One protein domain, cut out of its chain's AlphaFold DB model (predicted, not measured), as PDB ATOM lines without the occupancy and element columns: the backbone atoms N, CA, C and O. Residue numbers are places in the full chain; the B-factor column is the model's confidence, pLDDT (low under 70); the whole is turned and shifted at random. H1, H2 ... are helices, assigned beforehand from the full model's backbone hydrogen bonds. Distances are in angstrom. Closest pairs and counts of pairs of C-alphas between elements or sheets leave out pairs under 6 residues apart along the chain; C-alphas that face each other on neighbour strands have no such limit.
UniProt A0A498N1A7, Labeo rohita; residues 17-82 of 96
ATOM      1  N   LYS A  17     -53.509 -21.330  20.733       93.75
ATOM      2  CA  LYS A  17     -53.940 -22.071  21.929       93.75
ATOM      3  C   LYS A  17     -54.373 -23.478  21.549       93.75
ATOM      4  O   LYS A  17     -54.055 -24.420  22.277       93.75
ATOM      5  N   GLU A  18     -55.061 -23.636  20.420       92.62
ATOM      6  CA  GLU A  18     -55.414 -24.953  19.884       92.62
ATOM      7  C   GLU A  18     -54.166 -25.733  19.458       92.62
ATOM      8  O   GLU A  18     -54.014 -26.895  19.848       92.62
ATOM      9  N   ALA A  19     -53.232 -25.079  18.756       92.12
ATOM     10  CA  ALA A  19     -51.953 -25.675  18.372       92.12
ATOM     11  C   ALA A  19     -51.147 -26.113  19.602       92.12
ATOM     12  O   ALA A  19     -50.707 -27.262  19.685       92.12
ATOM     13  N   LYS A  20     -51.039 -25.240  20.613       92.94
ATOM     14  CA  LYS A  20     -50.398 -25.556  21.894       92.94
ATOM     15  C   LYS A  20     -51.064 -26.747  22.576       92.94
ATOM     16  O   LYS A  20     -50.373 -27.675  22.982       92.94
ATOM     17  N   LYS A  21     -52.398 -26.759  22.687       94.38
ATOM     18  CA  LYS A  21     -53.140 -27.866  23.311       94.38
ATOM     19  C   LYS A  21     -52.890 -29.190  22.586       94.38
ATOM     20  O   LYS A  21     -52.661 -30.197  23.251       94.38
ATOM     21  N   LYS A  22     -52.894 -29.183  21.248       92.56
ATOM     22  CA  LYS A  22     -52.601 -30.362  20.419       92.56
ATOM     23  C   LYS A  22     -51.175 -30.866  20.667       92.56
ATOM     24  O   LYS A  22     -51.017 -32.019  21.059       92.56
ATOM     25  N   LEU A  23     -50.166 -30.003  20.551       93.06
ATOM     26  CA  LEU A  23     -48.753 -30.364  20.744       93.06
ATOM     27  C   LEU A  23     -48.428 -30.832  22.172       93.06
ATOM     28  O   LEU A  23     -47.614 -31.734  22.347       93.06
ATOM     29  N   CYS A  24     -49.062 -30.247  23.194       93.50
ATOM     30  CA  CYS A  24     -48.901 -30.679  24.587       93.50
ATOM     31  C   CYS A  24     -49.606 -32.009  24.892       93.50
ATOM     32  O   CYS A  24     -49.248 -32.666  25.863       93.50
ATOM     33  N   SER A  25     -50.617 -32.393  24.106       94.19
ATOM     34  CA  SER A  25     -51.326 -33.669  24.278       94.19
ATOM     35  C   SER A  25     -50.647 -34.857  23.590       94.19
ATOM     36  O   SER A  25     -51.001 -36.001  23.865       94.19
ATOM     37  N   MET A  26     -49.698 -34.597  22.687       94.56
ATOM     38  CA  MET A  26     -48.945 -35.629  21.978       94.56
ATOM     39  C   MET A  26     -47.848 -36.225  22.867       94.56
ATOM     40  O   MET A  26     -47.194 -35.513  23.629       94.56
ATOM     41  N   ASP A  27     -47.617 -37.528  22.715       95.38
ATOM     42  CA  ASP A  27     -46.417 -38.188  23.230       95.38
ATOM     43  C   ASP A  27     -45.164 -37.760  22.441       95.38
ATOM     44  O   ASP A  27     -45.235 -37.072  21.416       95.38
ATOM     45  N   LYS A  28     -43.986 -38.125  22.954       92.94
ATOM     46  CA  LYS A  28     -42.704 -37.689  22.390       92.94
ATOM     47  C   LYS A  28     -42.511 -38.209  20.963       92.94
ATOM     48  O   LYS A  28     -41.990 -37.494  20.113       92.94
ATOM     49  N   GLU A  29     -42.951 -39.430  20.693       94.38
ATOM     50  CA  GLU A  29     -42.807 -40.097  19.405       94.38
ATOM     51  C   GLU A  29     -43.634 -39.396  18.322       94.38
ATOM     52  O   GLU A  29     -43.073 -39.009  17.300       94.38
ATOM     53  N   LYS A  30     -44.918 -39.110  18.577       94.00
ATOM     54  CA  LYS A  30     -45.768 -38.350  17.642       94.00
ATOM     55  C   LYS A  30     -45.304 -36.913  17.463       94.00
ATOM     56  O   LYS A  30     -45.417 -36.358  16.374       94.00
ATOM     57  N   ARG A  31     -44.763 -36.287  18.514       94.00
ATOM     58  CA  ARG A  31     -44.188 -34.938  18.401       94.00
ATOM     59  C   ARG A  31     -43.034 -34.887  17.402       94.00
ATOM     60  O   ARG A  31     -42.908 -33.899  16.689       94.00
ATOM     61  N   ARG A  32     -42.218 -35.940  17.311       95.44
ATOM     62  CA  ARG A  32     -41.098 -35.994  16.359       95.44
ATOM     63  C   ARG A  32     -41.557 -36.033  14.903       95.44
ATOM     64  O   ARG A  32     -40.846 -35.514  14.053       95.44
ATOM     65  N   GLU A  33     -42.742 -36.574  14.621       93.19
ATOM     66  CA  GLU A  33     -43.329 -36.582  13.270       93.19
ATOM     67  C   GLU A  33     -43.698 -35.175  12.776       93.19
ATOM     68  O   GLU A  33     -43.779 -34.950  11.571       93.19
ATOM     69  N   VAL A  34     -43.909 -34.223  13.694       92.12
ATOM     70  CA  VAL A  34     -44.284 -32.837  13.366       92.12
ATOM     71  C   VAL A  34     -43.121 -31.847  13.473       92.12
ATOM     72  O   VAL A  34     -43.305 -30.653  13.231       92.12
ATOM     73  N   TYR A  35     -41.920 -32.296  13.853       93.31
ATOM     74  CA  TYR A  35     -40.747 -31.426  13.876       93.31
ATOM     75  C   TYR A  35     -40.342 -31.030  12.453       93.31
ATOM     76  O   TYR A  35     -40.286 -31.853  11.546       93.31
ATOM     77  N   ARG A  36     -40.017 -29.748  12.265       91.38
ATOM     78  CA  ARG A  36     -39.561 -29.205  10.972       91.38
ATOM     79  C   ARG A  36     -38.055 -29.338  10.750       91.38
ATOM     80  O   ARG A  36     -37.569 -29.076   9.655       91.38
ATOM     81  N   VAL A  37     -37.320 -29.685  11.801       91.25
ATOM     82  CA  VAL A  37     -35.861 -29.809  11.812       91.25
ATOM     83  C   VAL A  37     -35.459 -31.068  12.564       91.25
ATOM     84  O   VAL A  37     -36.214 -31.571  13.399       91.25
ATOM     85  N   ASP A  38     -34.247 -31.546  12.295       94.31
ATOM     86  CA  ASP A  38     -33.632 -32.602  13.094       94.31
ATOM     87  C   ASP A  38     -33.527 -32.193  14.567       94.31
ATOM     88  O   ASP A  38     -33.331 -31.019  14.894       94.31
ATOM     89  N   PHE A  39     -33.577 -33.187  15.449       96.12
ATOM     90  CA  PHE A  39     -33.517 -32.991  16.891       96.12
ATOM     91  C   PHE A  39     -32.307 -33.691  17.523       96.12
ATOM     92  O   PHE A  39     -31.806 -34.714  17.049       96.12
ATOM     93  N   ILE A  40     -31.855 -33.137  18.642       97.25
ATOM     94  CA  ILE A  40     -30.810 -33.671  19.507       97.25
ATOM     95  C   ILE A  40     -31.488 -34.058  20.826       97.25
ATOM     96  O   ILE A  40     -31.858 -33.169  21.595       97.25
ATOM     97  N   PRO A  41     -31.681 -35.360  21.095       97.00
ATOM     98  CA  PRO A  41     -32.278 -35.824  22.342       97.00
ATOM     99  C   PRO A  41     -31.361 -35.529  23.534       97.00
ATOM    100  O   PRO A  41     -30.133 -35.573  23.398       97.00
ATOM    101  N   LEU A  42     -31.954 -35.255  24.702       96.75
ATOM    102  CA  LEU A  42     -31.235 -34.922  25.939       96.75
ATOM    103  C   LEU A  42     -30.152 -35.957  26.281       96.75
ATOM    104  O   LEU A  42     -29.066 -35.599  26.723       96.75
ATOM    105  N   GLU A  43     -30.412 -37.234  26.008       95.88
ATOM    106  CA  GLU A  43     -29.501 -38.344  26.289       95.88
ATOM    107  C   GLU A  43     -28.193 -38.281  25.481       95.88
ATOM    108  O   GLU A  43     -27.203 -38.905  25.863       95.88
ATOM    109  N   LYS A  44     -28.162 -37.536  24.366       96.56
ATOM    110  CA  LYS A  44     -26.937 -37.306  23.580       96.56
ATOM    111  C   LYS A  44     -26.096 -36.140  24.100       96.56
ATOM    112  O   LYS A  44     -24.983 -35.950  23.612       96.56
ATOM    113  N   ILE A  45     -26.600 -35.357  25.052       96.62
ATOM    114  CA  ILE A  45     -25.874 -34.223  25.620       96.62
ATOM    115  C   ILE A  45     -25.015 -34.742  26.782       96.62
ATOM    116  O   ILE A  45     -25.560 -35.238  27.769       96.62
ATOM    117  N   PRO A  46     -23.675 -34.652  26.704       95.00
ATOM    118  CA  PRO A  46     -22.822 -35.134  27.778       95.00
ATOM    119  C   PRO A  46     -23.010 -34.276  29.035       95.00
ATOM    120  O   PRO A  46     -23.071 -33.043  28.968       95.00
ATOM    121  N   VAL A  47     -23.077 -34.928  30.196       95.88
ATOM    122  CA  VAL A  47     -23.001 -34.238  31.489       95.88
ATOM    123  C   VAL A  47     -21.637 -33.579  31.652       95.88
ATOM    124  O   VAL A  47     -20.624 -34.052  31.128       95.88
ATOM    125  N   TRP A  48     -21.608 -32.470  32.382       93.69
ATOM    126  CA  TRP A  48     -20.374 -31.775  32.692       93.69
ATOM    127  C   TRP A  48     -19.410 -32.709  33.416       93.69
ATOM    128  O   TRP A  48     -19.755 -33.371  34.395       93.69
ATOM    129  N   SER A  49     -18.167 -32.712  32.947       85.81
ATOM    130  CA  SER A  49     -17.062 -33.360  33.635       85.81
ATOM    131  C   SER A  49     -15.947 -32.340  33.842       85.81
ATOM    132  O   SER A  49     -15.652 -31.561  32.929       85.81
ATOM    133  N   PRO A  50     -15.316 -32.318  35.027       77.38
ATOM    134  CA  PRO A  50     -14.149 -31.488  35.266       77.38
ATOM    135  C   PRO A  50     -12.999 -31.996  34.388       77.38
ATOM    136  O   PRO A  50     -12.271 -32.916  34.745       77.38
ATOM    137  N   SER A  51     -12.866 -31.409  33.204       69.50
ATOM    138  CA  SER A  51     -11.800 -31.691  32.251       69.50
ATOM    139  C   SER A  51     -11.000 -30.406  32.048       69.50
ATOM    140  O   SER A  51     -11.496 -29.410  31.530       69.50
ATOM    141  N   GLY A  52      -9.764 -30.401  32.548       68.00
ATOM    142  CA  GLY A  52      -8.860 -29.255  32.462       68.00
ATOM    143  C   GLY A  52      -8.067 -29.021  33.743       68.00
ATOM    144  O   GLY A  52      -8.546 -29.250  34.852       68.00
ATOM    145  N   VAL A  53      -6.832 -28.549  33.584       63.78
ATOM    146  CA  VAL A  53      -5.983 -28.133  34.704       63.78
ATOM    147  C   VAL A  53      -6.245 -26.649  34.943       63.78
ATOM    148  O   VAL A  53      -5.852 -25.806  34.139       63.78
ATOM    149  N   SER A  54      -6.947 -26.315  36.027       69.88
ATOM    150  CA  SER A  54      -7.061 -24.919  36.455       69.88
ATOM    151  C   SER A  54      -5.717 -24.469  37.020       69.88
ATOM    152  O   SER A  54      -5.191 -25.089  37.940       69.88
ATOM    153  N   SER A  55      -5.176 -23.362  36.513       74.75
ATOM    154  CA  SER A  55      -3.982 -22.716  37.079       74.75
ATOM    155  C   SER A  55      -4.267 -21.969  38.387       74.75
ATOM    156  O   SER A  55      -3.344 -21.478  39.032       74.75
ATOM    157  N   ARG A  56      -5.543 -21.851  38.771       80.19
ATOM    158  CA  ARG A  56      -6.000 -21.125  39.959       80.19
ATOM    159  C   ARG A  56      -6.638 -22.072  40.961       80.19
ATOM    160  O   ARG A  56      -7.337 -23.009  40.565       80.19
ATOM    161  N   GLU A  57      -6.456 -21.763  42.243       82.69
ATOM    162  CA  GLU A  57      -7.142 -22.465  43.323       82.69
ATOM    163  C   GLU A  57      -8.668 -22.382  43.138       82.69
ATOM    164  O   GLU A  57      -9.211 -21.300  42.865       82.69
ATOM    165  N   PRO A  58      -9.379 -23.515  43.247       83.56
ATOM    166  CA  PRO A  58     -10.816 -23.549  43.049       83.56
ATOM    167  C   PRO A  58     -11.532 -22.794  44.177       83.56
ATOM    168  O   PRO A  58     -11.350 -23.084  45.356       83.56
ATOM    169  N   ARG A  59     -12.409 -21.847  43.812       89.94
ATOM    170  CA  ARG A  59     -13.259 -21.113  44.774       89.94
ATOM    171  C   ARG A  59     -14.344 -21.982  45.413       89.94
ATOM    172  O   ARG A  59     -14.849 -21.646  46.479       89.94
ATOM    173  N   TYR A  60     -14.720 -23.069  44.745       88.69
ATOM    174  CA  TYR A  60     -15.801 -23.958  45.154       88.69
ATOM    175  C   TYR A  60     -15.303 -25.399  45.190       88.69
ATOM    176  O   TYR A  60     -14.508 -25.812  44.345       88.69
ATOM    177  N   LYS A  61     -15.795 -26.171  46.163       89.69
ATOM    178  CA  LYS A  61     -15.554 -27.615  46.216       89.69
ATOM    179  C   LYS A  61     -16.285 -28.297  45.063       89.69
ATOM    180  O   LYS A  61     -17.394 -27.899  44.710       89.69
ATOM    181  N   VAL A  62     -15.673 -29.342  44.516       88.50
ATOM    182  CA  VAL A  62     -16.309 -30.187  43.501       88.50
ATOM    183  C   VAL A  62     -17.564 -30.829  44.094       88.50
ATOM    184  O   VAL A  62     -17.542 -31.323  45.221       88.50
ATOM    185  N   ASN A  63     -18.656 -30.804  43.330       91.38
ATOM    186  CA  ASN A  63     -19.914 -31.442  43.690       91.38
ATOM    187  C   ASN A  63     -20.350 -32.383  42.560       91.38
ATOM    188  O   ASN A  63     -20.866 -31.948  41.530       91.38
ATOM    189  N   GLU A  64     -20.161 -33.683  42.783       91.25
ATOM    190  CA  GLU A  64     -20.480 -34.734  41.811       91.25
ATOM    191  C   GLU A  64     -21.974 -34.845  41.489       91.25
ATOM    192  O   GLU A  64     -22.346 -35.302  40.409       91.25
ATOM    193  N   GLU A  65     -22.855 -34.433  42.402       93.94
ATOM    194  CA  GLU A  65     -24.295 -34.430  42.143       93.94
ATOM    195  C   GLU A  65     -24.682 -33.287  41.201       93.94
ATOM    196  O   GLU A  65     -25.482 -33.484  40.287       93.94
ATOM    197  N   LEU A  66     -24.088 -32.104  41.386       94.00
ATOM    198  CA  LEU A  66     -24.307 -30.966  40.494       94.00
ATOM    199  C   LEU A  66     -23.720 -31.223  39.108       94.00
ATOM    200  O   LEU A  66     -24.388 -30.920  38.125       94.00
ATOM    201  N   ASN A  67     -22.540 -31.845  39.017       93.00
ATOM    202  CA  ASN A  67     -21.906 -32.185  37.737       93.00
ATOM    203  C   ASN A  67     -22.821 -33.026  36.828       93.00
ATOM    204  O   ASN A  67     -22.824 -32.842  35.617       93.00
ATOM    205  N   LYS A  68     -23.660 -33.894  37.408       95.00
ATOM    206  CA  LYS A  68     -24.630 -34.723  36.669       95.00
ATOM    207  C   LYS A  68     -25.872 -33.962  36.192       95.00
ATOM    208  O   LYS A  68     -26.649 -34.514  35.421       95.00
ATOM    209  N   LYS A  69     -26.095 -32.738  36.681       96.00
ATOM    210  CA  LYS A  69     -27.282 -31.908  36.395       96.00
ATOM    211  C   LYS A  69     -26.993 -30.747  35.447       96.00
ATOM    212  O   LYS A  69     -27.920 -30.042  35.059       96.00
ATOM    213  N   ILE A  70     -25.727 -30.522  35.104       95.44
ATOM    214  CA  ILE A  70     -25.310 -29.464  34.188       95.44
ATOM    215  C   ILE A  70     -24.586 -30.072  32.991       95.44
ATOM    216  O   ILE A  70     -23.928 -31.102  33.102       95.44
ATOM    217  N   SER A  71     -24.684 -29.397  31.854       96.06
ATOM    218  CA  SER A  71     -24.022 -29.763  30.608       96.06
ATOM    219  C   SER A  71     -23.529 -28.497  29.928       96.06
ATOM    220  O   SER A  71     -24.173 -27.452  30.017       96.06
ATOM    221  N   LEU A  72     -22.400 -28.594  29.228       95.12
ATOM    222  CA  LEU A  72     -21.945 -27.555  28.312       95.12
ATOM    223  C   LEU A  72     -22.210 -28.034  26.885       95.12
ATOM    224  O   LEU A  72     -21.685 -29.062  26.467       95.12
ATOM    225  N   PHE A  73     -23.024 -27.285  26.147       95.50
ATOM    226  CA  PHE A  73     -23.393 -27.600  24.772       95.50
ATOM    227  C   PHE A  73     -22.971 -26.458  23.845       95.50
ATOM    228  O   PHE A  73     -23.195 -25.289  24.147       95.50
ATOM    229  N   THR A  74     -22.345 -26.796  22.717       95.88
ATOM    230  CA  THR A  74     -22.005 -25.851  21.644       95.88
ATOM    231  C   THR A  74     -22.687 -26.325  20.370       95.88
ATOM    232  O   THR A  74     -22.366 -27.394  19.858       95.88
ATOM    233  N   GLY A  75     -23.640 -25.544  19.871       95.19
ATOM    234  CA  GLY A  75     -24.425 -25.899  18.698       95.19
ATOM    235  C   GLY A  75     -25.691 -25.060  18.580       95.19
ATOM    236  O   GLY A  75     -25.862 -24.061  19.276       95.19
ATOM    237  N   ASP A  76     -26.579 -25.488  17.689       96.50
ATOM    238  CA  ASP A  76     -27.878 -24.860  17.460       96.50
ATOM    239  C   ASP A  76     -28.861 -25.212  18.588       96.50
ATOM    240  O   ASP A  76     -29.267 -26.368  18.736       96.50
ATOM    241  N   ILE A  77     -29.245 -24.209  19.384       96.69
ATOM    242  CA  ILE A  77     -30.145 -24.382  20.533       96.69
ATOM    243  C   ILE A  77     -31.564 -24.798  20.122       96.69
ATOM    244  O   ILE A  77     -32.271 -25.400  20.925       96.69
ATOM    245  N   THR A  78     -31.978 -24.516  18.881       96.19
ATOM    246  CA  THR A  78     -33.333 -24.825  18.393       96.19
ATOM    247  C   THR A  78     -33.537 -26.314  18.119       96.19
ATOM    248  O   THR A  78     -34.673 -26.774  18.032       96.19
ATOM    249  N   LYS A  79     -32.443 -27.084  18.038       97.12
ATOM    250  CA  LYS A  79     -32.470 -28.535  17.821       97.12
ATOM    251  C   LYS A  79     -32.532 -29.341  19.116       97.12
ATOM    252  O   LYS A  79     -32.659 -30.559  19.050       97.12
ATOM    253  N   LEU A  80     -32.409 -28.717  20.289       97.25
ATOM    254  CA  LEU A  80     -32.423 -29.437  21.564       97.25
ATOM    255  C   LEU A  80     -33.837 -29.951  21.881       97.25
ATOM    256  O   LEU A  80     -34.760 -29.165  22.080       97.25
ATOM    257  N   GLU A  81     -34.008 -31.273  21.974       97.06
ATOM    258  CA  GLU A  81     -35.256 -31.895  22.434       97.06
ATOM    259  C   GLU A  81     -35.273 -31.911  23.971       97.06
ATOM    260  O   GLU A  81     -34.962 -32.917  24.612       97.06
ATOM    261  N   ILE A  82     -35.591 -30.750  24.545       96.44
ATOM    262  CA  ILE A  82     -35.705 -30.498  25.987       96.44
ATOM    263  C   ILE A  82     -37.006 -29.749  26.299       96.44
ATOM    264  O   ILE A  82     -37.648 -29.199  25.404       96.44
TER     265      ILE A  82
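Overview. This is residues 17 to 82 of the 96 residues of a protein of Labeo rohita (UniProt A0A498N1A7). A drawn-out chain with little regular structure: the short helices H1 and H2 sit at one end, and the long link of residues 34 to 63 runs away from them to a loop, residues 51 to 61, that stands free at the other. The chain then folds back through H3, and residues 80 to 81 pair in parallel with residues 40 to 41. The printed part has 66 residues with three named helices, H1, H2, H3, and no named strand; the class is all helix, with under half of the residues in named elements. It is extended, a rod of 53 by 20 by 19 A, with a radius of gyration of the C-alphas of 17.6 A.

Along the chain. H1, residues 17 to 25, is 12.1 A long from C-alpha 17 at (-53.940, -22.071, 21.929). H2 is residues 28 to 33, 9.2 A. H3 is residues 64 to 67, 5.0 A, ending at C-alpha 67 (-21.906, -32.185, 37.737).

Arrangement. H1 and H2 are close but not clearly touching; their closest C-alphas, of Leu 23 and Arg 31, are 6.9 A apart. They run opposite ways at a steep tilt of 57 degrees. H3 is apart from both. Every O i to N i+4 pair is within hydrogen-bond range in H1, 1 of 2 in H2; H3 is too short for one.

Size, cuts and confidence. The C-alphas of Glu 18 and Ser 55, the two farthest apart, are 54.3 A apart. The printed part has no cut. The link from H2 to H3 is long. Residues 51 to 54 have pLDDT under 70.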